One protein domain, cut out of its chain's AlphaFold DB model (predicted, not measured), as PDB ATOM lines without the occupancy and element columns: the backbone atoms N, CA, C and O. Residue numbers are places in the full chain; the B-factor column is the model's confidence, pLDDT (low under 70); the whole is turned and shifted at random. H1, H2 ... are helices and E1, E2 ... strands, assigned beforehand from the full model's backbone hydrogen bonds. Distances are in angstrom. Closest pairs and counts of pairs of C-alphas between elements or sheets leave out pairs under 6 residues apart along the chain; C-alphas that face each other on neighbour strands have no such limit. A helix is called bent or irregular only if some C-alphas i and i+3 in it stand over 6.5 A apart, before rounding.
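Overview. This is residues 40 to 73 and 434 to 603 of the 1091 residues of an uncharacterized protein of Methylobacterium aquaticum (UniProt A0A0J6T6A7). Seven helices run roughly side by side in a long bundle, with H5 in the middle, H1 and H6 along one side of it, H3, H4 and H8 along the other, and H7 leading end to end into H8. Short H2 slants across near one end, and residues 472 to 477 stick out at the other. The printed part has 204 residues, mostly helix, with eight named helices and one named strand in the order H1 E1 H2 H3 H4 H5 H6 H7 H8. It is compact, with a radius of gyration of the C-alphas of 18.8 A, and spans 68 by 37 by 23 A.

Arrangement. H1, residues 44 to 67, touches H6, residues 544 to 571, the same way at a shallow tilt of 7 degrees; their closest C-alphas, of Val 50 and Ala 552, are 5.0 A apart. H3, residues 447 to 466, and H4, residues 480 to 510, form a hairpin, with the closest C-alphas those of Ala 464 and Ile 491, 5.9 A apart. H4 is irregular, with C-alphas 501 and 504 7.1 A apart, and has a kink of 44 degrees near residue 504. H5, residues 518 to 538, is the hub, touching H1, H4, H6, H2, residues 435 to 441, and H8, residues 592 to 601. H7, residues 575 to 589, forms a hairpin with H6 and meets H8 only through their link. Every O i to N i+4 pair is within hydrogen-bond range in H1, H2, H3, H5, H6, H7 and H8, and 23 of 27 in H4.

Along the chain. H1 begins at C-alpha 44 (-1.808, -36.580, 32.175) and is 34.3 A long. E1, residues 70 to 72, pairs with no named strand. H4 is 38.4 A long, H6 39.7 A. H8 ends at C-alpha 601 (-16.641, -44.428, 42.934).

Size, cuts and confidence. Residues 74 to 433 are not printed; C-alphas 73 and 434 are 11.2 A apart across the cut. The link from H3 to H4 is long. Among residues under pLDDT 70 are 443 to 452 and 466 to 478.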
ATOM      1  N   VAL A  40      -1.611 -43.766  33.582       71.00
ATOM      2  CA  VAL A  40      -1.320 -42.453  34.173       71.00
ATOM      3  C   VAL A  40      -0.808 -41.518  33.085       71.00
ATOM      4  O   VAL A  40      -1.377 -40.449  32.908       71.00
ATOM      5  N   VAL A  41       0.147 -41.977  32.268       75.69
ATOM      6  CA  VAL A  41       0.691 -41.201  31.138       75.69
ATOM      7  C   VAL A  41      -0.410 -40.733  30.186       75.69
ATOM      8  O   VAL A  41      -0.428 -39.584  29.763       75.69
ATOM      9  N   LEU A  42      -1.386 -41.594  29.899       75.62
ATOM     10  CA  LEU A  42      -2.491 -41.255  29.006       75.62
ATOM     11  C   LEU A  42      -3.614 -40.422  29.659       75.62
ATOM     12  O   LEU A  42      -4.552 -40.038  28.958       75.62
ATOM     13  N   ALA A  43      -3.580 -40.207  30.975       82.88
ATOM     14  CA  ALA A  43      -4.498 -39.329  31.704       82.88
ATOM     15  C   ALA A  43      -3.883 -37.944  31.978       82.88
ATOM     16  O   ALA A  43      -4.632 -36.985  32.141       82.88
ATOM     17  N   LEU A  44      -2.547 -37.831  31.965       87.88
ATOM     18  CA  LEU A  44      -1.808 -36.580  32.175       87.88
ATOM     19  C   LEU A  44      -2.315 -35.378  31.361       87.88
ATOM     20  O   LEU A  44      -2.493 -34.339  31.985       87.88
ATOM     21  N   PRO A  45      -2.601 -35.456  30.042       90.44
ATOM     22  CA  PRO A  45      -3.048 -34.271  29.303       90.44
ATOM     23  C   PRO A  45      -4.414 -33.759  29.780       90.44
ATOM     24  O   PRO A  45      -4.634 -32.558  29.864       90.44
ATOM     25  N   VAL A  46      -5.322 -34.665  30.157       91.00
ATOM     26  CA  VAL A  46      -6.641 -34.290  30.692       91.00
ATOM     27  C   VAL A  46      -6.507 -33.722  32.104       91.00
ATOM     28  O   VAL A  46      -7.165 -32.742  32.435       91.00
ATOM     29  N   ILE A  47      -5.620 -34.292  32.924       92.38
ATOM     30  CA  ILE A  47      -5.307 -33.761  34.256       92.38
ATOM     31  C   ILE A  47      -4.703 -32.357  34.144       92.38
ATOM     32  O   ILE A  47      -5.136 -31.461  34.863       92.38
ATOM     33  N   ALA A  48      -3.757 -32.150  33.227       91.31
ATOM     34  CA  ALA A  48      -3.159 -30.846  32.969       91.31
ATOM     35  C   ALA A  48      -4.220 -29.823  32.542       91.31
ATOM     36  O   ALA A  48      -4.231 -28.721  33.075       91.31
ATOM     37  N   LEU A  49      -5.161 -30.211  31.670       92.25
ATOM     38  CA  LEU A  49      -6.281 -29.355  31.273       92.25
ATOM     39  C   LEU A  49      -7.184 -28.979  32.460       92.25
ATOM     40  O   LEU A  49      -7.528 -27.811  32.612       92.25
ATOM     41  N   VAL A  50      -7.542 -29.940  33.321       93.19
ATOM     42  CA  VAL A  50      -8.329 -29.664  34.539       93.19
ATOM     43  C   VAL A  50      -7.596 -28.670  35.437       93.19
ATOM     44  O   VAL A  50      -8.194 -27.692  35.877       93.19
ATOM     45  N   VAL A  51      -6.305 -28.898  35.691       92.44
ATOM     46  CA  VAL A  51      -5.490 -28.019  36.541       92.44
ATOM     47  C   VAL A  51      -5.364 -26.626  35.925       92.44
ATOM     48  O   VAL A  51      -5.509 -25.648  36.648       92.44
ATOM     49  N   LEU A  52      -5.161 -26.527  34.609       92.00
ATOM     50  CA  LEU A  52      -5.068 -25.264  33.877       92.00
ATOM     51  C   LEU A  52      -6.354 -24.435  34.010       92.00
ATOM     52  O   LEU A  52      -6.289 -23.266  34.381       92.00
ATOM     53  N   ILE A  53      -7.518 -25.048  33.769       93.00
ATOM     54  CA  ILE A  53      -8.819 -24.371  33.874       93.00
ATOM     55  C   ILE A  53      -9.101 -23.967  35.327       93.00
ATOM     56  O   ILE A  53      -9.542 -22.850  35.572       93.00
ATOM     57  N   SER A  54      -8.823 -24.837  36.305       93.62
ATOM     58  CA  SER A  54      -8.999 -24.504  37.727       93.62
ATOM     59  C   SER A  54      -8.053 -23.395  38.195       93.62
ATOM     60  O   SER A  54      -8.448 -22.550  38.995       93.62
ATOM     61  N   ALA A  55      -6.820 -23.372  37.686       91.56
ATOM     62  CA  ALA A  55      -5.844 -22.323  37.952       91.56
ATOM     63  C   ALA A  55      -6.319 -20.971  37.396       91.56
ATOM     64  O   ALA A  55      -6.366 -19.986  38.134       91.56
ATOM     65  N   TRP A  56      -6.748 -20.937  36.133       92.00
ATOM     66  CA  TRP A  56      -7.363 -19.747  35.544       92.00
ATOM     67  C   TRP A  56      -8.590 -19.285  36.338       92.00
ATOM     68  O   TRP A  56      -8.672 -18.118  36.716       92.00
ATOM     69  N   TRP A  57      -9.503 -20.207  36.666       93.56
ATOM     70  CA  TRP A  57     -10.704 -19.892  37.436       93.56
ATOM     71  C   TRP A  57     -10.357 -19.228  38.772       93.56
ATOM     72  O   TRP A  57     -10.951 -18.211  39.120       93.56
ATOM     73  N   PHE A  58      -9.360 -19.742  39.497       92.25
ATOM     74  CA  PHE A  58      -8.910 -19.121  40.741       92.25
ATOM     75  C   PHE A  58      -8.344 -17.712  40.522       92.25
ATOM     76  O   PHE A  58      -8.692 -16.795  41.267       92.25
ATOM     77  N   GLY A  59      -7.496 -17.528  39.505       89.69
ATOM     78  CA  GLY A  59      -6.906 -16.229  39.179       89.69
ATOM     79  C   GLY A  59      -7.960 -15.176  38.836       89.69
ATOM     80  O   GLY A  59      -7.950 -14.088  39.412       89.69
ATOM     81  N   ALA A  60      -8.897 -15.519  37.954       90.75
ATOM     82  CA  ALA A  60      -9.984 -14.638  37.536       90.75
ATOM     83  C   ALA A  60     -10.978 -14.353  38.675       90.75
ATOM     84  O   ALA A  60     -11.315 -13.198  38.933       90.75
ATOM     85  N   MET A  61     -11.383 -15.382  39.428       91.62
ATOM     86  CA  MET A  61     -12.290 -15.226  40.570       91.62
ATOM     87  C   MET A  61     -11.678 -14.341  41.662       91.62
ATOM     88  O   MET A  61     -12.366 -13.498  42.227       91.62
ATOM     89  N   ARG A  62     -10.375 -14.476  41.943       89.31
ATOM     90  CA  ARG A  62      -9.688 -13.605  42.907       89.31
ATOM     91  C   ARG A  62      -9.743 -12.137  42.484       89.31
ATOM     92  O   ARG A  62      -9.952 -11.285  43.340       89.31
ATOM     93  N   VAL A  63      -9.546 -11.840  41.198       88.44
ATOM     94  CA  VAL A  63      -9.657 -10.464  40.688       88.44
ATOM     95  C   VAL A  63     -11.094  -9.965  40.833       88.44
ATOM     96  O   VAL A  63     -11.292  -8.898  41.401       88.44
ATOM     97  N   ALA A  64     -12.087 -10.763  40.424       88.38
ATOM     98  CA  ALA A  64     -13.500 -10.394  40.524       88.38
ATOM     99  C   ALA A  64     -13.960 -10.123  41.971       88.38
ATOM    100  O   ALA A  64     -14.694  -9.173  42.214       88.38
ATOM    101  N   LEU A  65     -13.504 -10.917  42.948       86.50
ATOM    102  CA  LEU A  65     -13.883 -10.748  44.358       86.50
ATOM    103  C   LEU A  65     -13.212  -9.544  45.040       86.50
ATOM    104  O   LEU A  65     -13.733  -9.059  46.040       86.50
ATOM    105  N   VAL A  66     -12.052  -9.101  44.545       80.75
ATOM    106  CA  VAL A  66     -11.272  -7.995  45.134       80.75
ATOM    107  C   VAL A  66     -11.528  -6.664  44.417       80.75
ATOM    108  O   VAL A  66     -11.281  -5.614  45.008       80.75
ATOM    109  N   ALA A  67     -12.047  -6.692  43.184       75.62
ATOM    110  CA  ALA A  67     -12.289  -5.503  42.363       75.62
ATOM    111  C   ALA A  67     -13.196  -4.457  43.036       75.62
ATOM    112  O   ALA A  67     -12.931  -3.271  42.908       75.62
ATOM    113  N   ASP A  68     -14.205  -4.893  43.799       68.06
ATOM    114  CA  ASP A  68     -15.211  -4.014  44.425       68.06
ATOM    115  C   ASP A  68     -14.657  -3.200  45.619       68.06
ATOM    116  O   ASP A  68     -15.300  -2.282  46.124       68.06
ATOM    117  N   GLY A  69     -13.449  -3.534  46.097       75.88
ATOM    118  CA  GLY A  69     -12.827  -2.873  47.243       75.88
ATOM    119  C   GLY A  69     -13.647  -2.976  48.545       75.88
ATOM    120  O   GLY A  69     -14.608  -3.743  48.650       75.88
ATOM    121  N   PRO A  70     -13.239  -2.257  49.605       83.06
ATOM    122  CA  PRO A  70     -14.065  -2.098  50.795       83.06
ATOM    123  C   PRO A  70     -15.271  -1.198  50.486       83.06
ATOM    124  O   PRO A  70     -15.127  -0.079  49.989       83.06
ATOM    125  N   THR A  71     -16.466  -1.687  50.816       85.88
ATOM    126  CA  THR A  71     -17.732  -0.964  50.622       85.88
ATOM    127  C   THR A  71     -18.421  -0.749  51.961       85.88
ATOM    128  O   THR A  71     -18.232  -1.522  52.906       85.88
ATOM    129  N   PHE A  72     -19.235   0.297  52.052       86.88
ATOM    130  CA  PHE A  72     -20.107   0.527  53.198       86.88
ATOM    131  C   PHE A  72     -21.567   0.627  52.754       86.88
ATOM    132  O   PHE A  72     -21.884   0.924  51.602       86.88
ATOM    133  N   GLN A  73     -22.468   0.352  53.687       89.19
ATOM    134  CA  GLN A  73     -23.913   0.449  53.503       89.19
ATOM    135  C   GLN A  73     -24.555   0.944  54.801       89.19
ATOM    136  O   GLN A  73     -23.873   1.113  55.814       89.19
ATOM    137  N   GLN A 434     -15.330  -6.016  52.915       80.62
ATOM    138  CA  GLN A 434     -15.525  -6.655  51.614       80.62
ATOM    139  C   GLN A 434     -16.924  -7.280  51.541       80.62
ATOM    140  O   GLN A 434     -17.288  -8.117  52.376       80.62
ATOM    141  N   LEU A 435     -17.693  -6.918  50.507       80.19
ATOM    142  CA  LEU A 435     -19.065  -7.390  50.268       80.19
ATOM    143  C   LEU A 435     -19.204  -8.905  50.462       80.19
ATOM    144  O   LEU A 435     -20.085  -9.389  51.178       80.19
ATOM    145  N   PHE A 436     -18.343  -9.656  49.777       81.94
ATOM    146  CA  PHE A 436     -18.433 -11.108  49.716       81.94
ATOM    147  C   PHE A 436     -18.017 -11.772  51.028       81.94
ATOM    148  O   PHE A 436     -18.616 -12.782  51.398       81.94
ATOM    149  N   ASP A 437     -17.056 -11.193  51.758       81.69
ATOM    150  CA  ASP A 437     -16.633 -11.686  53.074       81.69
ATOM    151  C   ASP A 437     -17.799 -11.615  54.060       81.69
ATOM    152  O   ASP A 437     -18.114 -12.604  54.726       81.69
ATOM    153  N   ARG A 438     -18.502 -10.477  54.086       79.38
ATOM    154  CA  ARG A 438     -19.707 -10.309  54.902       79.38
ATOM    155  C   ARG A 438     -20.815 -11.260  54.460       79.38
ATOM    156  O   ARG A 438     -21.367 -11.989  55.283       79.38
ATOM    157  N   ARG A 439     -21.126 -11.307  53.160       80.50
ATOM    158  CA  ARG A 439     -22.280 -12.070  52.662       80.50
ATOM    159  C   ARG A 439     -22.127 -13.584  52.809       80.50
ATOM    160  O   ARG A 439     -23.124 -14.268  53.017       80.50
ATOM    161  N   LEU A 440     -20.906 -14.112  52.717       78.44
ATOM    162  CA  LEU A 440     -20.630 -15.535  52.947       78.44
ATOM    163  C   LEU A 440     -20.650 -15.923  54.436       78.44
ATOM    164  O   LEU A 440     -20.768 -17.110  54.738       78.44
ATOM    165  N   ARG A 441     -20.523 -14.955  55.353       76.69
ATOM    166  CA  ARG A 441     -20.578 -15.171  56.810       76.69
ATOM    167  C   ARG A 441     -21.964 -14.951  57.397       76.69
ATOM    168  O   ARG A 441     -22.320 -15.617  58.367       76.69
ATOM    169  N   GLU A 442     -22.733 -14.021  56.836       70.50
ATOM    170  CA  GLU A 442     -24.110 -13.795  57.260       70.50
ATOM    171  C   GLU A 442     -24.922 -15.091  57.103       70.50
ATOM    172  O   GLU A 442     -24.933 -15.680  56.016       70.50
ATOM    173  N   PRO A 443     -25.656 -15.536  58.141       51.75
ATOM    174  CA  PRO A 443     -26.629 -16.616  58.029       51.75
ATOM    175  C   PRO A 443     -27.858 -16.112  57.249       51.75
ATOM    176  O   PRO A 443     -28.953 -15.971  57.777       51.75
ATOM    177  N   GLY A 444     -27.652 -15.756  55.980       48.09
ATOM    178  CA  GLY A 444     -28.669 -15.243  55.064       48.09
ATOM    179  C   GLY A 444     -29.353 -16.331  54.238       48.09
ATOM    180  O   GLY A 444     -30.198 -16.002  53.407       48.09
ATOM    181  N   LEU A 445     -28.975 -17.597  54.435       51.78
ATOM    182  CA  LEU A 445     -29.717 -18.752  53.944       51.78
ATOM    183  C   LEU A 445     -30.701 -19.165  55.031       51.78
ATOM    184  O   LEU A 445     -30.310 -19.365  56.183       51.78
ATOM    185  N   GLU A 446     -31.973 -19.307  54.665       54.97
ATOM    186  CA  GLU A 446     -32.971 -19.879  55.562       54.97
ATOM    187  C   GLU A 446     -32.454 -21.225  56.090       54.97
ATOM    188  O   GLU A 446     -31.829 -21.991  55.352       54.97
ATOM    189  N   TRP A 447     -32.715 -21.541  57.362       50.84
ATOM    190  CA  TRP A 447     -32.293 -22.802  57.994       50.84
ATOM    191  C   TRP A 447     -32.579 -24.043  57.132       50.84
ATOM    192  O   TRP A 447     -31.821 -25.013  57.165       50.84
ATOM    193  N   MET A 448     -33.638 -23.992  56.319       49.03
ATOM    194  CA  MET A 448     -34.011 -25.028  55.357       49.03
ATOM    195  C   MET A 448     -32.959 -25.259  54.263       49.03
ATOM    196  O   MET A 448     -32.699 -26.412  53.919       49.03
ATOM    197  N   GLU A 449     -32.315 -24.217  53.733       59.50
ATOM    198  CA  GLU A 449     -31.301 -24.362  52.684       59.50
ATOM    199  C   GLU A 449     -30.010 -24.974  53.254       59.50
ATOM    200  O   GLU A 449     -29.464 -25.910  52.667       59.50
ATOM    201  N   ILE A 450     -29.571 -24.543  54.443       62.72
ATOM    202  CA  ILE A 450     -28.422 -25.146  55.145       62.72
ATOM    203  C   ILE A 450     -28.713 -26.620  55.465       62.72
ATOM    204  O   ILE A 450     -27.918 -27.500  55.126       62.72
ATOM    205  N   ALA A 451     -29.880 -26.918  56.044       59.97
ATOM    206  CA  ALA A 451     -30.289 -28.287  56.356       59.97
ATOM    207  C   ALA A 451     -30.354 -29.172  55.099       59.97
ATOM    208  O   ALA A 451     -29.852 -30.297  55.113       59.97
ATOM    209  N   SER A 452     -30.896 -28.659  53.989       63.56
ATOM    210  CA  SER A 452     -30.967 -29.399  52.723       63.56
ATOM    211  C   SER A 452     -29.581 -29.795  52.198       63.56
ATOM    212  O   SER A 452     -29.404 -30.898  51.681       63.56
ATOM    213  N   ARG A 453     -28.566 -28.949  52.405       71.12
ATOM    214  CA  ARG A 453     -27.189 -29.211  51.967       71.12
ATOM    215  C   ARG A 453     -26.522 -30.277  52.818       71.12
ATOM    216  O   ARG A 453     -25.949 -31.210  52.257       71.12
ATOM    217  N   PHE A 454     -26.683 -30.223  54.141       72.31
ATOM    218  CA  PHE A 454     -26.236 -31.310  55.018       72.31
ATOM    219  C   PHE A 454     -26.903 -32.639  54.657       72.31
ATOM    220  O   PHE A 454     -26.222 -33.661  54.598       72.31
ATOM    221  N   VAL A 455     -28.199 -32.632  54.329       72.88
ATOM    222  CA  VAL A 455     -28.911 -33.831  53.862       72.88
ATOM    223  C   VAL A 455     -28.320 -34.356  52.554       72.88
ATOM    224  O   VAL A 455     -28.097 -35.561  52.441       72.88
ATOM    225  N   VAL A 456     -28.017 -33.497  51.576       72.81
ATOM    226  CA  VAL A 456     -27.417 -33.924  50.298       72.81
ATOM    227  C   VAL A 456     -26.008 -34.487  50.502       72.81
ATOM    228  O   VAL A 456     -25.700 -35.558  49.973       72.81
ATOM    229  N   LEU A 457     -25.167 -33.827  51.300       78.69
ATOM    230  CA  LEU A 457     -23.820 -34.311  51.623       78.69
ATOM    231  C   LEU A 457     -23.870 -35.639  52.395       78.69
ATOM    232  O   LEU A 457     -23.129 -36.573  52.077       78.69
ATOM    233  N   ALA A 458     -24.800 -35.771  53.344       73.44
ATOM    234  CA  ALA A 458     -25.043 -37.019  54.059       73.44
ATOM    235  C   ALA A 458     -25.551 -38.120  53.120       73.44
ATOM    236  O   ALA A 458     -25.088 -39.255  53.205       73.44
ATOM    237  N   CYS A 459     -26.433 -37.802  52.168       76.19
ATOM    238  CA  CYS A 459     -26.865 -38.743  51.137       76.19
ATOM    239  C   CYS A 459     -25.694 -39.192  50.257       76.19
ATOM    240  O   CYS A 459     -25.575 -40.385  49.983       76.19
ATOM    241  N   ALA A 460     -24.807 -38.281  49.844       74.12
ATOM    242  CA  ALA A 460     -23.626 -38.626  49.054       74.12
ATOM    243  C   ALA A 460     -22.706 -39.599  49.813       74.12
ATOM    244  O   ALA A 460     -22.262 -40.602  49.244       74.12
ATOM    245  N   LEU A 461     -22.497 -39.366  51.113       76.50
ATOM    246  CA  LEU A 461     -21.780 -40.295  51.987       76.50
ATOM    247  C   LEU A 461     -22.517 -41.630  52.123       76.50
ATOM    248  O   LEU A 461     -21.907 -42.673  51.909       76.50
ATOM    249  N   LEU A 462     -23.819 -41.630  52.413       75.56
ATOM    250  CA  LEU A 462     -24.624 -42.849  52.555       75.56
ATOM    251  C   LEU A 462     -24.596 -43.706  51.286       75.56
ATOM    252  O   LEU A 462     -24.425 -44.924  51.369       75.56
ATOM    253  N   VAL A 463     -24.717 -43.079  50.115       71.12
ATOM    254  CA  VAL A 463     -24.588 -43.739  48.811       71.12
ATOM    255  C   VAL A 463     -23.188 -44.332  48.658       71.12
ATOM    256  O   VAL A 463     -23.064 -45.501  48.290       71.12
ATOM    257  N   ALA A 464     -22.136 -43.578  48.989       73.44
ATOM    258  CA  ALA A 464     -20.766 -44.076  48.934       73.44
ATOM    259  C   ALA A 464     -20.542 -45.265  49.887       73.44
ATOM    260  O   ALA A 464     -19.976 -46.271  49.465       73.44
ATOM    261  N   PHE A 465     -21.037 -45.196  51.126       72.06
ATOM    262  CA  PHE A 465     -20.938 -46.264  52.124       72.06
ATOM    263  C   PHE A 465     -21.685 -47.527  51.684       72.06
ATOM    264  O   PHE A 465     -21.092 -48.604  51.637       72.06
ATOM    265  N   ARG A 466     -22.956 -47.403  51.282       69.06
ATOM    266  CA  ARG A 466     -23.787 -48.540  50.841       69.06
ATOM    267  C   ARG A 466     -23.257 -49.209  49.573       69.06
ATOM    268  O   ARG A 466     -23.453 -50.406  49.386       69.06
ATOM    269  N   LEU A 467     -22.599 -48.453  48.694       65.19
ATOM    270  CA  LEU A 467     -22.063 -48.958  47.424       65.19
ATOM    271  C   LEU A 467     -20.571 -49.319  47.494       65.19
ATOM    272  O   LEU A 467     -20.000 -49.748  46.482       65.19
ATOM    273  N   ALA A 468     -19.939 -49.154  48.658       60.47
ATOM    274  CA  ALA A 468     -18.559 -49.554  48.916       60.47
ATOM    275  C   ALA A 468     -18.432 -50.975  49.477       60.47
ATOM    276  O   ALA A 468     -17.313 -51.497  49.509       60.47
ATOM    277  N   ASP A 469     -19.537 -51.611  49.881       64.19
ATOM    278  CA  ASP A 469     -19.502 -52.977  50.389       64.19
ATOM    279  C   ASP A 469     -18.974 -53.952  49.327       64.19
ATOM    280  O   ASP A 469     -19.514 -54.024  48.216       64.19
ATOM    281  N   PRO A 470     -17.894 -54.700  49.629       58.53
ATOM    282  CA  PRO A 470     -17.361 -55.676  48.702       58.53
ATOM    283  C   PRO A 470     -18.378 -56.805  48.549       58.53
ATOM    284  O   PRO A 470     -18.510 -57.658  49.419       58.53
ATOM    285  N   VAL A 471     -19.090 -56.824  47.421       55.50
ATOM    286  CA  VAL A 471     -19.882 -57.995  47.032       55.50
ATOM    287  C   VAL A 471     -18.924 -59.176  46.918       55.50
ATOM    288  O   VAL A 471     -18.012 -59.152  46.084       55.50
ATOM    289  N   SER A 472     -19.118 -60.187  47.761       47.97
ATOM    290  CA  SER A 472     -18.445 -61.476  47.669       47.97
ATOM    291  C   SER A 472     -18.756 -62.078  46.300       47.97
ATOM    292  O   SER A 472     -19.851 -62.562  46.029       47.97
ATOM    293  N   GLY A 473     -17.792 -61.992  45.381       53.25
ATOM    294  CA  GLY A 473     -17.821 -62.822  44.183       53.25
ATOM    295  C   GLY A 473     -17.747 -64.306  44.572       53.25
ATOM    296  O   GLY A 473     -17.440 -64.618  45.721       53.25
ATOM    297  N   PRO A 474     -17.946 -65.240  43.630       45.91
ATOM    298  CA  PRO A 474     -17.862 -66.686  43.881       45.91
ATOM    299  C   PRO A 474     -16.432 -67.201  44.187       45.91
ATOM    300  O   PRO A 474     -16.127 -68.365  43.954       45.91
ATOM    301  N   GLY A 475     -15.529 -66.344  44.673       55.50
ATOM    302  CA  GLY A 475     -14.170 -66.682  45.101       55.50
ATOM    303  C   GLY A 475     -13.955 -66.369  46.584       55.50
ATOM    304  O   GLY A 475     -14.809 -65.751  47.217       55.50
ATOM    305  N   ARG A 476     -12.805 -66.786  47.138       53.97
ATOM    306  CA  ARG A 476     -12.447 -66.546  48.550       53.97
ATOM    307  C   ARG A 476     -12.676 -65.073  48.937       53.97
ATOM    308  O   ARG A 476     -12.243 -64.194  48.183       53.97
ATOM    309  N   PRO A 477     -13.323 -64.798  50.086       60.50
ATOM    310  CA  PRO A 477     -13.522 -63.434  50.550       60.50
ATOM    311  C   PRO A 477     -12.159 -62.734  50.695       60.50
ATOM    312  O   PRO A 477     -11.185 -63.371  51.109       60.50
ATOM    313  N   PRO A 478     -12.051 -61.446  50.320       65.81
ATOM    314  CA  PRO A 478     -10.831 -60.685  50.560       65.81
ATOM    315  C   PRO A 478     -10.512 -60.690  52.059       65.81
ATOM    316  O   PRO A 478     -11.424 -60.672  52.884       65.81
ATOM    317  N   SER A 479      -9.223 -60.690  52.413       78.69
ATOM    318  CA  SER A 479      -8.813 -60.563  53.814       78.69
ATOM    319  C   SER A 479      -9.404 -59.285  54.441       78.69
ATOM    320  O   SER A 479      -9.657 -58.317  53.713       78.69
ATOM    321  N   PRO A 480      -9.594 -59.233  55.773       75.50
ATOM    322  CA  PRO A 480     -10.145 -58.057  56.457       75.50
ATOM    323  C   PRO A 480      -9.372 -56.771  56.130       75.50
ATOM    324  O   PRO A 480      -9.946 -55.717  55.884       75.50
ATOM    325  N   VAL A 481      -8.047 -56.877  56.022       76.75
ATOM    326  CA  VAL A 481      -7.169 -55.758  55.657       76.75
ATOM    327  C   VAL A 481      -7.411 -55.306  54.210       76.75
ATOM    328  O   VAL A 481      -7.506 -54.110  53.932       76.75
ATOM    329  N   ALA A 482      -7.573 -56.246  53.273       72.56
ATOM    330  CA  ALA A 482      -7.849 -55.923  51.875       72.56
ATOM    331  C   ALA A 482      -9.243 -55.304  51.683       72.56
ATOM    332  O   ALA A 482      -9.395 -54.400  50.859       72.56
ATOM    333  N   SER A 483     -10.257 -55.742  52.436       72.75
ATOM    334  CA  SER A 483     -11.600 -55.156  52.373       72.75
ATOM    335  C   SER A 483     -11.625 -53.723  52.923       72.75
ATOM    336  O   SER A 483     -12.233 -52.853  52.293       72.75
ATOM    337  N   ILE A 484     -10.888 -53.445  54.006       77.12
ATOM    338  CA  ILE A 484     -10.695 -52.090  54.551       77.12
ATOM    339  C   ILE A 484      -9.989 -51.188  53.531       77.12
ATOM    340  O   ILE A 484     -10.500 -50.114  53.216       77.12
ATOM    341  N   LEU A 485      -8.876 -51.632  52.939       76.62
ATOM    342  CA  LEU A 485      -8.142 -50.868  51.913       76.62
ATOM    343  C   LEU A 485      -8.995 -50.578  50.667       76.62
ATOM    344  O   LEU A 485      -8.935 -49.481  50.106       76.62
ATOM    345  N   ILE A 486      -9.813 -51.541  50.227       73.38
ATOM    346  CA  ILE A 486     -10.725 -51.358  49.089       73.38
ATOM    347  C   ILE A 486     -11.826 -50.344  49.423       73.38
ATOM    348  O   ILE A 486     -12.128 -49.495  48.580       73.38
ATOM    349  N   ARG A 487     -12.406 -50.402  50.630       76.06
ATOM    350  CA  ARG A 487     -13.391 -49.413  51.097       76.06
ATOM    351  C   ARG A 487     -12.768 -48.025  51.212       76.06
ATOM    352  O   ARG A 487     -13.298 -47.085  50.624       76.06
ATOM    353  N   ALA A 488     -11.610 -47.905  51.861       79.06
ATOM    354  CA  ALA A 488     -10.891 -46.644  52.027       79.06
ATOM    355  C   ALA A 488     -10.565 -45.986  50.676       79.06
ATOM    356  O   ALA A 488     -10.817 -44.801  50.486       79.06
ATOM    357  N   ARG A 489     -10.118 -46.763  49.681       80.00
ATOM    358  CA  ARG A 489      -9.834 -46.247  48.330       80.00
ATOM    359  C   ARG A 489     -11.075 -45.731  47.587       80.00
ATOM    360  O   ARG A 489     -10.933 -44.922  46.672       80.00
ATOM    361  N   ARG A 490     -12.276 -46.215  47.920       78.56
ATOM    362  CA  ARG A 490     -13.533 -45.838  47.245       78.56
ATOM    363  C   ARG A 490     -14.272 -44.710  47.948       78.56
ATOM    364  O   ARG A 490     -14.783 -43.820  47.277       78.56
ATOM    365  N   ILE A 491     -14.319 -44.761  49.276       83.44
ATOM    366  CA  ILE A 491     -15.004 -43.769  50.106       83.44
ATOM    367  C   ILE A 491     -14.100 -42.548  50.329       83.44
ATOM    368  O   ILE A 491     -14.596 -41.428  50.345       83.44
ATOM    369  N   GLY A 492     -12.777 -42.742  50.411       87.00
ATOM    370  CA  GLY A 492     -11.795 -41.684  50.667       87.00
ATOM    371  C   GLY A 492     -11.962 -40.441  49.784       87.00
ATOM    372  O   GLY A 492     -12.094 -39.353  50.334       87.00
ATOM    373  N   PRO A 493     -12.056 -40.565  48.443       90.94
ATOM    374  CA  PRO A 493     -12.289 -39.406  47.581       90.94
ATOM    375  C   PRO A 493     -13.608 -38.675  47.863       90.94
ATOM    376  O   PRO A 493     -13.666 -37.454  47.771       90.94
ATOM    377  N   VAL A 494     -14.667 -39.398  48.238       90.25
ATOM    378  CA  VAL A 494     -15.959 -38.787  48.588       90.25
ATOM    379  C   VAL A 494     -15.844 -38.029  49.909       90.25
ATOM    380  O   VAL A 494     -16.307 -36.899  49.988       90.25
ATOM    381  N   ILE A 495     -15.170 -38.601  50.914       89.88
ATOM    382  CA  ILE A 495     -14.920 -37.936  52.203       89.88
ATOM    383  C   ILE A 495     -14.127 -36.646  51.999       89.88
ATOM    384  O   ILE A 495     -14.557 -35.603  52.474       89.88
ATOM    385  N   VAL A 496     -13.016 -36.693  51.255       93.56
ATOM    386  CA  VAL A 496     -12.205 -35.495  50.967       93.56
ATOM    387  C   VAL A 496     -13.054 -34.421  50.288       93.56
ATOM    388  O   VAL A 496     -13.010 -33.261  50.686       93.56
ATOM    389  N   SER A 497     -13.882 -34.803  49.315       93.38
ATOM    390  CA  SER A 497     -14.746 -33.862  48.603       93.38
ATOM    391  C   SER A 497     -15.858 -33.266  49.472       93.38
ATOM    392  O   SER A 497     -16.151 -32.079  49.352       93.38
ATOM    393  N   VAL A 498     -16.451 -34.053  50.377       91.19
ATOM    394  CA  VAL A 498     -17.444 -33.567  51.350       91.19
ATOM    395  C   VAL A 498     -16.798 -32.627  52.367       91.19
ATOM    396  O   VAL A 498     -17.375 -31.589  52.676       91.19
ATOM    397  N   ILE A 499     -15.589 -32.948  52.841       90.75
ATOM    398  CA  ILE A 499     -14.820 -32.069  53.731       90.75
ATOM    399  C   ILE A 499     -14.542 -30.741  53.025       90.75
ATOM    400  O   ILE A 499     -14.854 -29.698  53.585       90.75
ATOM    401  N   LEU A 500     -14.028 -30.764  51.791       91.50
ATOM    402  CA  LEU A 500     -13.765 -29.544  51.020       91.50
ATOM    403  C   LEU A 500     -15.036 -28.720  50.761       91.50
ATOM    404  O   LEU A 500     -14.972 -27.497  50.797       91.50
ATOM    405  N   ALA A 501     -16.183 -29.371  50.541       88.50
ATOM    406  CA  ALA A 501     -17.470 -28.699  50.353       88.50
ATOM    407  C   ALA A 501     -18.004 -28.041  51.640       88.50
ATOM    408  O   ALA A 501     -18.582 -26.960  51.572       88.50
ATOM    409  N   ALA A 502     -17.812 -28.672  52.803       86.12
ATOM    410  CA  ALA A 502     -18.286 -28.168  54.096       86.12
ATOM    411  C   ALA A 502     -17.307 -27.187  54.771       86.12
ATOM    412  O   ALA A 502     -17.703 -26.398  55.630       86.12
ATOM    413  N   MET A 503     -16.025 -27.223  54.390       86.56
ATOM    414  CA  MET A 503     -14.956 -26.450  55.027       86.56
ATOM    415  C   MET A 503     -15.217 -24.935  55.075       86.56
ATOM    416  O   MET A 503     -14.985 -24.355  56.134       86.56
ATOM    417  N   PRO A 504     -15.727 -24.270  54.016       84.31
ATOM    418  CA  PRO A 504     -15.987 -22.834  54.074       84.31
ATOM    419  C   PRO A 504     -16.944 -22.428  55.200       84.31
ATOM    420  O   PRO A 504     -16.707 -21.434  55.872       84.31
ATOM    421  N   GLU A 505     -17.989 -23.210  55.469       78.88
ATOM    422  CA  GLU A 505     -18.962 -22.913  56.534       78.88
ATOM    423  C   GLU A 505     -18.393 -23.161  57.928       78.88
ATOM    424  O   GLU A 505     -18.673 -22.408  58.861       78.88
ATOM    425  N   ILE A 506     -17.570 -24.205  58.068       81.50
ATOM    426  CA  ILE A 506     -16.842 -24.476  59.309       81.50
ATOM    427  C   ILE A 506     -15.901 -23.300  59.596       81.50
ATOM    428  O   ILE A 506     -15.922 -22.743  60.694       81.50
ATOM    429  N   LEU A 507     -15.141 -22.857  58.591       82.94
ATOM    430  CA  LEU A 507     -14.242 -21.711  58.711       82.94
ATOM    431  C   LEU A 507     -14.996 -20.404  58.980       82.94
ATOM    432  O   LEU A 507     -14.527 -19.617  59.796       82.94
ATOM    433  N   ALA A 508     -16.168 -20.183  58.375       79.56
ATOM    434  CA  ALA A 508     -16.985 -18.989  58.622       79.56
ATOM    435  C   ALA A 508     -17.352 -18.820  60.106       79.56
ATOM    436  O   ALA A 508     -17.460 -17.690  60.578       79.56
ATOM    437  N   ARG A 509     -17.533 -19.936  60.829       79.88
ATOM    438  CA  ARG A 509     -17.921 -19.964  62.252       79.88
ATOM    439  C   ARG A 509     -16.741 -19.932  63.219       79.88
ATOM    440  O   ARG A 509     -16.908 -19.492  64.349       79.88
ATOM    441  N   VAL A 510     -15.583 -20.449  62.804       81.62
ATOM    442  CA  VAL A 510     -14.395 -20.583  63.667       81.62
ATOM    443  C   VAL A 510     -13.435 -19.402  63.506       81.62
ATOM    444  O   VAL A 510     -12.716 -19.059  64.440       81.62
ATOM    445  N   THR A 511     -13.405 -18.768  62.331       79.00
ATOM    446  CA  THR A 511     -12.516 -17.626  62.075       79.00
ATOM    447  C   THR A 511     -13.126 -16.309  62.567       79.00
ATOM    448  O   THR A 511     -14.336 -16.115  62.426       79.00
ATOM    449  N   PRO A 512     -12.310 -15.368  63.085       75.56
ATOM    450  CA  PRO A 512     -12.779 -14.031  63.444       75.56
ATOM    451  C   PRO A 512     -13.442 -13.327  62.254       75.56
ATOM    452  O   PRO A 512     -12.967 -13.447  61.120       75.56
ATOM    453  N   ALA A 513     -14.492 -12.541  62.516       64.69
ATOM    454  CA  ALA A 513     -15.230 -11.800  61.486       64.69
ATOM    455  C   ALA A 513     -14.330 -10.863  60.654       64.69
ATOM    456  O   ALA A 513     -14.567 -10.696  59.463       64.69
ATOM    457  N   ALA A 514     -13.253 -10.345  61.253       59.38
ATOM    458  CA  ALA A 514     -12.292  -9.433  60.635       59.38
ATOM    459  C   ALA A 514     -11.155 -10.125  59.854       59.38
ATOM    460  O   ALA A 514     -10.128  -9.501  59.615       59.38
ATOM    461  N   THR A 515     -11.266 -11.413  59.497       65.06
ATOM    462  CA  THR A 515     -10.232 -12.060  58.665       65.06
ATOM    463  C   THR A 515     -10.403 -11.636  57.200       65.06
ATOM    464  O   THR A 515     -11.357 -12.096  56.564       65.06
ATOM    465  N   PRO A 516      -9.512 -10.777  56.655       63.16
ATOM    466  CA  PRO A 516      -9.618 -10.323  55.275       63.16
ATOM    467  C   PRO A 516      -9.438 -11.507  54.323       63.16
ATOM    468  O   PRO A 516      -8.663 -12.421  54.617       63.16
ATOM    469  N   SER A 517     -10.102 -11.469  53.164       77.56
ATOM    470  CA  SER A 517     -10.003 -12.460  52.073       77.56
ATOM    471  C   SER A 517     -10.698 -13.807  52.316       77.56
ATOM    472  O   SER A 517     -10.413 -14.800  51.634       77.56
ATOM    473  N   PHE A 518     -11.662 -13.855  53.236       85.62
ATOM    474  CA  PHE A 518     -12.423 -15.076  53.508       85.62
ATOM    475  C   PHE A 518     -13.166 -15.608  52.276       85.62
ATOM    476  O   PHE A 518     -13.173 -16.815  52.030       85.62
ATOM    477  N   ALA A 519     -13.737 -14.730  51.457       86.75
ATOM    478  CA  ALA A 519     -14.389 -15.064  50.203       86.75
ATOM    479  C   ALA A 519     -13.407 -15.709  49.225       86.75
ATOM    480  O   ALA A 519     -13.721 -16.741  48.632       86.75
ATOM    481  N   THR A 520     -12.191 -15.164  49.122       89.12
ATOM    482  CA  THR A 520     -11.135 -15.742  48.281       89.12
ATOM    483  C   THR A 520     -10.782 -17.152  48.755       89.12
ATOM    484  O   THR A 520     -10.726 -18.068  47.937       89.12
ATOM    485  N   LEU A 521     -10.615 -17.366  50.066       89.25
ATOM    486  CA  LEU A 521     -10.355 -18.693  50.639       89.25
ATOM    487  C   LEU A 521     -11.527 -19.666  50.420       89.25
ATOM    488  O   LEU A 521     -11.323 -20.821  50.040       89.25
ATOM    489  N   SER A 522     -12.756 -19.200  50.627       89.69
ATOM    490  CA  SER A 522     -13.988 -19.971  50.441       89.69
ATOM    491  C   SER A 522     -14.123 -20.476  49.003       89.69
ATOM    492  O   SER A 522     -14.369 -21.665  48.782       89.69
ATOM    493  N   PHE A 523     -13.883 -19.609  48.014       91.69
ATOM    494  CA  PHE A 523     -13.848 -20.009  46.609       91.69
ATOM    495  C   PHE A 523     -12.620 -20.861  46.271       91.69
ATOM    496  O   PHE A 523     -12.757 -21.806  45.499       91.69
ATOM    497  N   ALA A 524     -11.452 -20.621  46.880       92.38
ATOM    498  CA  ALA A 524     -10.273 -21.474  46.698       92.38
ATOM    499  C   ALA A 524     -10.569 -22.938  47.051       92.38
ATOM    500  O   ALA A 524     -10.204 -23.841  46.300       92.38
ATOM    501  N   LEU A 525     -11.274 -23.176  48.162       93.06
ATOM    502  CA  LEU A 525     -11.679 -24.513  48.605       93.06
ATOM    503  C   LEU A 525     -12.683 -25.159  47.642       93.06
ATOM    504  O   LEU A 525     -12.538 -26.339  47.308       93.06
ATOM    505  N   THR A 526     -13.652 -24.391  47.138       93.44
ATOM    506  CA  THR A 526     -14.577 -24.859  46.093       93.44
ATOM    507  C   THR A 526     -13.811 -25.257  44.831       93.44
ATOM    508  O   THR A 526     -13.970 -26.375  44.340       93.44
ATOM    509  N   ILE A 527     -12.921 -24.399  44.332       95.25
ATOM    510  CA  ILE A 527     -12.129 -24.649  43.119       95.25
ATOM    511  C   ILE A 527     -11.194 -25.849  43.318       95.25
ATOM    512  O   ILE A 527     -11.086 -26.701  42.434       95.25
ATOM    513  N   ALA A 528     -10.582 -25.980  44.497       95.00
ATOM    514  CA  ALA A 528      -9.770 -27.137  44.860       95.00
ATOM    515  C   ALA A 528     -10.590 -28.436  44.846       95.00
ATOM    516  O   ALA A 528     -10.099 -29.459  44.367       95.00
ATOM    517  N   ASN A 529     -11.848 -28.406  45.299       95.31
ATOM    518  CA  ASN A 529     -12.750 -29.557  45.229       95.31
ATOM    519  C   ASN A 529     -13.057 -29.957  43.776       95.31
ATOM    520  O   ASN A 529     -13.035 -31.141  43.433       95.31
ATOM    521  N   TRP A 530     -13.279 -28.976  42.898       95.56
ATOM    522  CA  TRP A 530     -13.476 -29.215  41.466       95.56
ATOM    523  C   TRP A 530     -12.219 -29.776  40.791       95.56
ATOM    524  O   TRP A 530     -12.316 -30.755  40.045       95.56
ATOM    525  N   ALA A 531     -11.040 -29.228  41.084       95.56
ATOM    526  CA  ALA A 531      -9.770 -29.752  40.581       95.56
ATOM    527  C   ALA A 531      -9.536 -31.192  41.067       95.56
ATOM    528  O   ALA A 531      -9.244 -32.089  40.270       95.56
ATOM    529  N   PHE A 532      -9.744 -31.441  42.363       96.12
ATOM    530  CA  PHE A 532      -9.628 -32.761  42.976       96.12
ATOM    531  C   PHE A 532     -10.566 -33.778  42.319       96.12
ATOM    532  O   PHE A 532     -10.120 -34.855  41.909       96.12
ATOM    533  N   ALA A 533     -11.845 -33.434  42.149       94.50
ATOM    534  CA  ALA A 533     -12.801 -34.296  41.469       94.50
ATOM    535  C   ALA A 533     -12.361 -34.599  40.030       94.50
ATOM    536  O   ALA A 533     -12.349 -35.765  39.635       94.50
ATOM    537  N   GLY A 534     -11.901 -33.601  39.273       94.06
ATOM    538  CA  GLY A 534     -11.415 -33.796  37.905       94.06
ATOM    539  C   GLY A 534     -10.190 -34.706  37.808       94.06
ATOM    540  O   GLY A 534     -10.128 -35.569  36.922       94.06
ATOM    541  N   ILE A 535      -9.253 -34.598  38.754       93.69
ATOM    542  CA  ILE A 535      -8.100 -35.504  38.864       93.69
ATOM    543  C   ILE A 535      -8.581 -36.932  39.145       93.69
ATOM    544  O   ILE A 535      -8.205 -37.867  38.431       93.69
ATOM    545  N   VAL A 536      -9.455 -37.120  40.138       92.19
ATOM    546  CA  VAL A 536      -9.986 -38.445  40.498       92.19
ATOM    547  C   VAL A 536     -10.741 -39.074  39.324       92.19
ATOM    548  O   VAL A 536     -10.522 -40.251  39.022       92.19
ATOM    549  N   LEU A 537     -11.578 -38.300  38.626       91.00
ATOM    550  CA  LEU A 537     -12.317 -38.742  37.441       91.00
ATOM    551  C   LEU A 537     -11.378 -39.161  36.306       91.00
ATOM    552  O   LEU A 537     -11.589 -40.215  35.701       91.00
ATOM    553  N   SER A 538     -10.307 -38.403  36.069       90.50
ATOM    554  CA  SER A 538      -9.300 -38.700  35.040       90.50
ATOM    555  C   SER A 538      -8.549 -40.010  35.299       90.50
ATOM    556  O   SER A 538      -8.151 -40.707  34.361       90.50
ATOM    557  N   LEU A 539      -8.410 -40.393  36.571       88.19
ATOM    558  CA  LEU A 539      -7.734 -41.618  37.002       88.19
ATOM    559  C   LEU A 539      -8.644 -42.863  36.995       88.19
ATOM    560  O   LEU A 539      -8.169 -43.979  37.244       88.19
ATOM    561  N   VAL A 540      -9.940 -42.719  36.683       83.81
ATOM    562  CA  VAL A 540     -10.880 -43.849  36.644       83.81
ATOM    563  C   VAL A 540     -10.488 -44.850  35.543       83.81
ATOM    564  O   VAL A 540     -10.283 -44.474  34.384       83.81
ATOM    565  N   PRO A 541     -10.426 -46.165  35.837       75.38
ATOM    566  CA  PRO A 541     -10.037 -47.155  34.841       75.38
ATOM    567  C   PRO A 541     -10.972 -47.186  33.623       75.38
ATOM    568  O   PRO A 541     -12.187 -47.302  33.762       75.38
ATOM    569  N   ARG A 542     -10.385 -47.199  32.419       75.88
ATOM    570  CA  ARG A 542     -11.039 -47.339  31.097       75.88
ATOM    571  C   ARG A 542     -11.943 -46.179  30.646       75.88
ATOM    572  O   ARG A 542     -11.983 -45.925  29.448       75.88
ATOM    573  N   THR A 543     -12.625 -45.476  31.551       82.50
ATOM    574  CA  THR A 543     -13.461 -44.295  31.235       82.50
ATOM    575  C   THR A 543     -12.819 -42.967  31.612       82.50
ATOM    576  O   THR A 543     -13.367 -41.931  31.253       82.50
ATOM    577  N   GLY A 544     -11.677 -42.979  32.310       83.62
ATOM    578  CA  GLY A 544     -11.120 -41.786  32.947       83.62
ATOM    579  C   GLY A 544     -10.907 -40.605  32.009       83.62
ATOM    580  O   GLY A 544     -11.281 -39.498  32.353       83.62
ATOM    581  N   ARG A 545     -10.442 -40.829  30.773       87.00
ATOM    582  CA  ARG A 545     -10.269 -39.735  29.799       87.00
ATOM    583  C   ARG A 545     -11.577 -39.036  29.430       87.00
ATOM    584  O   ARG A 545     -11.604 -37.820  29.362       87.00
ATOM    585  N   TRP A 546     -12.649 -39.798  29.208       88.94
ATOM    586  CA  TRP A 546     -13.959 -39.243  28.850       88.94
ATOM    587  C   TRP A 546     -14.577 -38.495  30.028       88.94
ATOM    588  O   TRP A 546     -15.071 -37.389  29.859       88.94
ATOM    589  N   LEU A 547     -14.494 -39.081  31.228       90.44
ATOM    590  CA  LEU A 547     -15.004 -38.460  32.451       90.44
ATOM    591  C   LEU A 547     -14.212 -37.201  32.823       90.44
ATOM    592  O   LEU A 547     -14.811 -36.195  33.177       90.44
ATOM    593  N   GLY A 548     -12.884 -37.251  32.713       90.88
ATOM    594  CA  GLY A 548     -12.006 -36.113  32.960       90.88
ATOM    595  C   GLY A 548     -12.211 -34.986  31.951       90.88
ATOM    596  O   GLY A 548     -12.286 -33.836  32.358       90.88
ATOM    597  N   LEU A 549     -12.380 -35.299  30.658       92.25
ATOM    598  CA  LEU A 549     -12.656 -34.293  29.625       92.25
ATOM    599  C   LEU A 549     -14.028 -33.640  29.827       92.25
ATOM    600  O   LEU A 549     -14.137 -32.420  29.766       92.25
ATOM    601  N   MET A 550     -15.058 -34.440  30.127       91.50
ATOM    602  CA  MET A 550     -16.386 -33.918  30.461       91.50
ATOM    603  C   MET A 550     -16.316 -32.976  31.661       91.50
ATOM    604  O   MET A 550     -16.906 -31.901  31.639       91.50
ATOM    605  N   TRP A 551     -15.579 -33.377  32.699       94.00
ATOM    606  CA  TRP A 551     -15.407 -32.567  33.895       94.00
ATOM    607  C   TRP A 551     -14.626 -31.287  33.613       94.00
ATOM    608  O   TRP A 551     -15.044 -30.239  34.074       94.00
ATOM    609  N   ALA A 552     -13.557 -31.334  32.814       94.00
ATOM    610  CA  ALA A 552     -12.799 -30.147  32.421       94.00
ATOM    611  C   ALA A 552     -13.683 -29.109  31.708       94.00
ATOM    612  O   ALA A 552     -13.649 -27.932  32.060       94.00
ATOM    613  N   ILE A 553     -14.521 -29.556  30.765       94.00
ATOM    614  CA  ILE A 553     -15.488 -28.693  30.070       94.00
ATOM    615  C   ILE A 553     -16.498 -28.105  31.062       94.00
ATOM    616  O   ILE A 553     -16.769 -26.908  31.035       94.00
ATOM    617  N   LEU A 554     -17.023 -28.932  31.971       92.44
ATOM    618  CA  LEU A 554     -17.977 -28.490  32.986       92.44
ATOM    619  C   LEU A 554     -17.368 -27.474  33.959       92.44
ATOM    620  O   LEU A 554     -18.038 -26.516  34.329       92.44
ATOM    621  N   THR A 555     -16.101 -27.659  34.341       93.81
ATOM    622  CA  THR A 555     -15.340 -26.694  35.142       93.81
ATOM    623  C   THR A 555     -15.200 -25.371  34.395       93.81
ATOM    624  O   THR A 555     -15.366 -24.329  35.014       93.81
ATOM    625  N   GLY A 556     -14.949 -25.391  33.080       94.25
ATOM    626  CA  GLY A 556     -14.903 -24.178  32.255       94.25
ATOM    627  C   GLY A 556     -16.236 -23.424  32.247       94.25
ATOM    628  O   GLY A 556     -16.265 -22.225  32.516       94.25
ATOM    629  N   LEU A 557     -17.350 -24.137  32.042       93.81
ATOM    630  CA  LEU A 557     -18.700 -23.559  32.107       93.81
ATOM    631  C   LEU A 557     -19.012 -22.964  33.489       93.81
ATOM    632  O   LEU A 557     -19.507 -21.843  33.583       93.81
ATOM    633  N   ALA A 558     -18.699 -23.702  34.558       92.75
ATOM    634  CA  ALA A 558     -18.905 -23.253  35.932       92.75
ATOM    635  C   ALA A 558     -18.015 -22.052  36.293       92.75
ATOM    636  O   ALA A 558     -18.459 -21.163  37.017       92.75
ATOM    637  N   ALA A 559     -16.785 -22.004  35.774       93.88
ATOM    638  CA  ALA A 559     -15.862 -20.895  35.981       93.88
ATOM    639  C   ALA A 559     -16.397 -19.600  35.360       93.88
ATOM    640  O   ALA A 559     -16.505 -18.604  36.070       93.88
ATOM    641  N   ILE A 560     -16.797 -19.631  34.082       94.50
ATOM    642  CA  ILE A 560     -17.377 -18.467  33.384       94.50
ATOM    643  C   ILE A 560     -18.617 -17.963  34.130       94.50
ATOM    644  O   ILE A 560     -18.720 -16.770  34.409       94.50
ATOM    645  N   GLY A 561     -19.514 -18.876  34.516       92.31
ATOM    646  CA  GLY A 561     -20.710 -18.549  35.291       92.31
ATOM    647  C   GLY A 561     -20.420 -17.884  36.628       92.31
ATOM    648  O   GLY A 561     -20.978 -16.839  36.950       92.31
ATOM    649  N   ALA A 562     -19.510 -18.470  37.404       92.50
ATOM    650  CA  ALA A 562     -19.164 -17.957  38.720       92.50
ATOM    651  C   ALA A 562     -18.447 -16.598  38.644       92.50
ATOM    652  O   ALA A 562     -18.734 -15.728  39.461       92.50
ATOM    653  N   ILE A 563     -17.546 -16.408  37.670       93.06
ATOM    654  CA  ILE A 563     -16.859 -15.125  37.444       93.06
ATOM    655  C   ILE A 563     -17.877 -14.055  37.041       93.06
ATOM    656  O   ILE A 563     -17.887 -12.993  37.649       93.06
ATOM    657  N   SER A 564     -18.769 -14.361  36.092       92.44
ATOM    658  CA  SER A 564     -19.793 -13.425  35.616       92.44
ATOM    659  C   SER A 564     -20.794 -13.036  36.711       92.44
ATOM    660  O   SER A 564     -21.169 -11.875  36.817       92.44
ATOM    661  N   LEU A 565     -21.193 -13.968  37.584       90.31
ATOM    662  CA  LEU A 565     -22.038 -13.642  38.739       90.31
ATOM    663  C   LEU A 565     -21.296 -12.826  39.806       90.31
ATOM    664  O   LEU A 565     -21.931 -12.042  40.510       90.31
ATOM    665  N   ALA A 566     -19.983 -13.017  39.960       90.25
ATOM    666  CA  ALA A 566     -19.176 -12.243  40.898       90.25
ATOM    667  C   ALA A 566     -18.975 -10.804  40.416       90.25
ATOM    668  O   ALA A 566     -19.158  -9.880  41.204       90.25
ATOM    669  N   THR A 567     -18.685 -10.607  39.130       90.50
ATOM    670  CA  THR A 567     -18.600  -9.271  38.528       90.50
ATOM    671  C   THR A 567     -19.958  -8.586  38.480       90.50
ATOM    672  O   THR A 567     -20.043  -7.435  38.890       90.50
ATOM    673  N   TYR A 568     -21.038  -9.306  38.158       89.00
ATOM    674  CA  TYR A 568     -22.399  -8.759  38.252       89.00
ATOM    675  C   TYR A 568     -22.727  -8.311  39.674       89.00
ATOM    676  O   TYR A 568     -23.326  -7.261  39.886       89.00
ATOM    677  N   ALA A 569     -22.320  -9.099  40.670       86.25
ATOM    678  CA  ALA A 569     -22.511  -8.736  42.063       86.25
ATOM    679  C   ALA A 569     -21.692  -7.519  42.493       86.25
ATOM    680  O   ALA A 569     -22.175  -6.815  43.370       86.25
ATOM    681  N   GLY A 570     -20.517  -7.274  41.908       82.44
ATOM    682  CA  GLY A 570     -19.749  -6.043  42.112       82.44
ATOM    683  C   GLY A 570     -20.413  -4.846  41.431       82.44
ATOM    684  O   GLY A 570     -20.785  -3.892  42.105       82.44
ATOM    685  N   ASP A 571     -20.676  -4.955  40.125       82.06
ATOM    686  CA  ASP A 571     -21.239  -3.875  39.302       82.06
ATOM    687  C   ASP A 571     -22.629  -3.420  39.795       82.06
ATOM    688  O   ASP A 571     -22.992  -2.246  39.711       82.06
ATOM    689  N   VAL A 572     -23.444  -4.341  40.323       79.06
ATOM    690  CA  VAL A 572     -24.743  -3.995  40.905       79.06
ATOM    691  C   VAL A 572     -24.539  -3.393  42.293       79.06
ATOM    692  O   VAL A 572     -24.283  -4.111  43.261       79.06
ATOM    693  N   GLY A 573     -24.811  -2.093  42.439       75.12
ATOM    694  CA  GLY A 573     -24.731  -1.338  43.702       75.12
ATOM    695  C   GLY A 573     -25.707  -1.759  44.819       75.12
ATOM    696  O   GLY A 573     -26.039  -0.954  45.682       75.12
ATOM    697  N   THR A 574     -26.210  -3.002  44.828       81.25
ATOM    698  CA  THR A 574     -27.098  -3.545  45.870       81.25
ATOM    699  C   THR A 574     -26.649  -4.920  46.370       81.25
ATOM    700  O   THR A 574     -26.007  -5.686  45.657       81.25
ATOM    701  N   THR A 575     -27.040  -5.293  47.591       80.44
ATOM    702  CA  THR A 575     -26.714  -6.610  48.182       80.44
ATOM    703  C   THR A 575     -27.432  -7.809  47.547       80.44
ATOM    704  O   THR A 575     -27.096  -8.961  47.841       80.44
ATOM    705  N   ARG A 576     -28.421  -7.582  46.670       81.50
ATOM    706  CA  ARG A 576     -29.224  -8.651  46.053       81.50
ATOM    707  C   ARG A 576     -28.385  -9.554  45.154       81.50
ATOM    708  O   ARG A 576     -28.481 -10.777  45.257       81.50
ATOM    709  N   ALA A 577     -27.560  -8.950  44.303       80.25
ATOM    710  CA  ALA A 577     -26.733  -9.655  43.330       80.25
ATOM    711  C   ALA A 577     -25.711 -10.583  44.010       80.25
ATOM    712  O   ALA A 577     -25.605 -11.757  43.653       80.25
ATOM    713  N   ALA A 578     -25.084 -10.133  45.102       82.44
ATOM    714  CA  ALA A 578     -24.216 -10.976  45.927       82.44
ATOM    715  C   ALA A 578     -24.949 -12.198  46.514       82.44
ATOM    716  O   ALA A 578     -24.373 -13.281  46.633       82.44
ATOM    717  N   GLY A 579     -26.241 -12.062  46.836       79.44
ATOM    718  CA  GLY A 579     -27.088 -13.180  47.255       79.44
ATOM    719  C   GLY A 579     -27.279 -14.251  46.174       79.44
ATOM    720  O   GLY A 579     -27.407 -15.430  46.508       79.44
ATOM    721  N   HIS A 580     -27.255 -13.879  44.892       82.19
ATOM    722  CA  HIS A 580     -27.334 -14.827  43.782       82.19
ATOM    723  C   HIS A 580     -26.042 -15.648  43.637       82.19
ATOM    724  O   HIS A 580     -26.125 -16.875  43.558       82.19
ATOM    725  N   LEU A 581     -24.864 -15.013  43.717       86.06
ATOM    726  CA  LEU A 581     -23.565 -15.708  43.748       86.06
ATOM    727  C   LEU A 581     -23.458 -16.641  44.966       86.06
ATOM    728  O   LEU A 581     -23.202 -17.834  44.807       86.06
ATOM    729  N   VAL A 582     -23.742 -16.083  46.152       83.25
ATOM    730  CA  VAL A 582     -24.344 -16.725  47.331       83.25
ATOM    731  C   VAL A 582     -24.848 -18.157  47.121       83.25
ATOM    732  O   VAL A 582     -24.198 -19.188  47.321       83.25
ATOM    733  N   LYS A 583     -26.093 -18.164  46.652       79.25
ATOM    734  CA  LYS A 583     -26.903 -19.343  46.397       79.25
ATOM    735  C   LYS A 583     -26.315 -20.221  45.300       79.25
ATOM    736  O   LYS A 583     -26.367 -21.437  45.445       79.25
ATOM    737  N   HIS A 584     -25.739 -19.651  44.242       83.19
ATOM    738  CA  HIS A 584     -25.133 -20.427  43.161       83.19
ATOM    739  C   HIS A 584     -23.931 -21.239  43.658       83.19
ATOM    740  O   HIS A 584     -23.867 -22.451  43.454       83.19
ATOM    741  N   LYS A 585     -23.014 -20.625  44.412       86.56
ATOM    742  CA  LYS A 585     -21.904 -21.345  45.046       86.56
ATOM    743  C   LYS A 585     -22.426 -22.484  45.913       86.56
ATOM    744  O   LYS A 585     -22.003 -23.634  45.775       86.56
ATOM    745  N   LEU A 586     -23.367 -22.149  46.786       80.81
ATOM    746  CA  LEU A 586     -23.777 -23.053  47.833       80.81
ATOM    747  C   LEU A 586     -24.653 -24.204  47.304       80.81
ATOM    748  O   LEU A 586     -24.331 -25.384  47.482       80.81
ATOM    749  N   ALA A 587     -25.748 -23.887  46.625       76.06
ATOM    750  CA  ALA A 587     -26.688 -24.879  46.116       76.06
ATOM    751  C   ALA A 587     -26.133 -25.685  44.933       76.06
ATOM    752  O   ALA A 587     -26.659 -26.755  44.637       76.06
ATOM    753  N   PHE A 588     -25.089 -25.193  44.256       80.38
ATOM    754  CA  PHE A 588     -24.608 -25.804  43.026       80.38
ATOM    755  C   PHE A 588     -23.120 -26.186  43.060       80.38
ATOM    756  O   PHE A 588     -22.798 -27.380  43.030       80.38
ATOM    757  N   LEU A 589     -22.210 -25.211  43.159       88.44
ATOM    758  CA  LEU A 589     -20.768 -25.461  43.008       88.44
ATOM    759  C   LEU A 589     -20.195 -26.391  44.086       88.44
ATOM    760  O   LEU A 589     -19.365 -27.241  43.767       88.44
ATOM    761  N   ASP A 590     -20.641 -26.272  45.335       87.25
ATOM    762  CA  ASP A 590     -20.113 -27.089  46.437       87.25
ATOM    763  C   ASP A 590     -20.704 -28.511  46.475       87.25
ATOM    764  O   ASP A 590     -20.039 -29.450  46.914       87.25
ATOM    765  N   LEU A 591     -21.943 -28.698  45.999       84.06
ATOM    766  CA  LEU A 591     -22.641 -29.991  46.067       84.06
ATOM    767  C   LEU A 591     -22.301 -30.929  44.906       84.06
ATOM    768  O   LEU A 591     -22.362 -32.152  45.057       84.06
ATOM    769  N   LEU A 592     -21.948 -30.384  43.739       86.31
ATOM    770  CA  LEU A 592     -21.746 -31.194  42.541       86.31
ATOM    771  C   LEU A 592     -20.543 -32.159  42.650       86.31
ATOM    772  O   LEU A 592     -20.738 -33.348  42.369       86.31
ATOM    773  N   PRO A 593     -19.333 -31.735  43.082       91.44
ATOM    774  CA  PRO A 593     -18.188 -32.638  43.203       91.44
ATOM    775  C   PRO A 593     -18.438 -33.875  44.090       91.44
ATOM    776  O   PRO A 593     -18.209 -34.990  43.599       91.44
ATOM    777  N   PRO A 594     -18.964 -33.763  45.332       89.44
ATOM    778  CA  PRO A 594     -19.170 -34.935  46.181       89.44
ATOM    779  C   PRO A 594     -20.240 -35.877  45.618       89.44
ATOM    780  O   PRO A 594     -20.071 -37.098  45.691       89.44
ATOM    781  N   MET A 595     -21.297 -35.349  44.986       84.00
ATOM    782  CA  MET A 595     -22.312 -36.175  44.320       84.00
ATOM    783  C   MET A 595     -21.731 -36.958  43.138       84.00
ATOM    784  O   MET A 595     -21.952 -38.167  43.019       84.00
ATOM    785  N   VAL A 596     -20.961 -36.297  42.273       87.50
ATOM    786  CA  VAL A 596     -20.346 -36.941  41.104       87.50
ATOM    787  C   VAL A 596     -19.331 -37.995  41.533       87.50
ATOM    788  O   VAL A 596     -19.343 -39.112  41.002       87.50
ATOM    789  N   LEU A 597     -18.503 -37.695  42.533       88.88
ATOM    790  CA  LEU A 597     -17.551 -38.663  43.067       88.88
ATOM    791  C   LEU A 597     -18.258 -39.860  43.701       88.88
ATOM    792  O   LEU A 597     -17.876 -40.984  43.382       88.88
ATOM    793  N   ALA A 598     -19.320 -39.660  44.488       84.94
ATOM    794  CA  ALA A 598     -20.098 -40.763  45.058       84.94
ATOM    795  C   ALA A 598     -20.645 -41.708  43.971       84.94
ATOM    796  O   ALA A 598     -20.560 -42.933  44.094       84.94
ATOM    797  N   ILE A 599     -21.139 -41.155  42.860       80.94
ATOM    798  CA  ILE A 599     -21.676 -41.937  41.737       80.94
ATOM    799  C   ILE A 599     -20.569 -42.667  40.967       80.94
ATOM    800  O   ILE A 599     -20.756 -43.811  40.533       80.94
ATOM    801  N   VAL A 600     -19.413 -42.035  40.764       82.31
ATOM    802  CA  VAL A 600     -18.322 -42.610  39.963       82.31
ATOM    803  C   VAL A 600     -17.507 -43.642  40.749       82.31
ATOM    804  O   VAL A 600     -17.088 -44.652  40.164       82.31
ATOM    805  N   THR A 601     -17.340 -43.466  42.063       80.56
ATOM    806  CA  THR A 601     -16.641 -44.428  42.934       80.56
ATOM    807  C   THR A 601     -17.517 -45.621  43.338       80.56
ATOM    808  O   THR A 601     -16.976 -46.699  43.602       80.56
ATOM    809  N   ALA A 602     -18.851 -45.493  43.292       75.81
ATOM    810  CA  ALA A 602     -19.810 -46.561  43.610       75.81
ATOM    811  C   ALA A 602     -19.587 -47.860  42.817       75.81
ATOM    812  O   ALA A 602     -19.368 -47.815  41.610       75.81
ATOM    813  N   GLN A 603     -19.715 -49.050  43.410       71.19
ATOM    814  CA  GLN A 603     -19.447 -50.308  42.697       71.19
ATOM    815  C   GLN A 603     -20.434 -50.583  41.536       71.19
ATOM    816  O   GLN A 603     -21.638 -50.724  41.743       71.19
TER     817      GLN A 603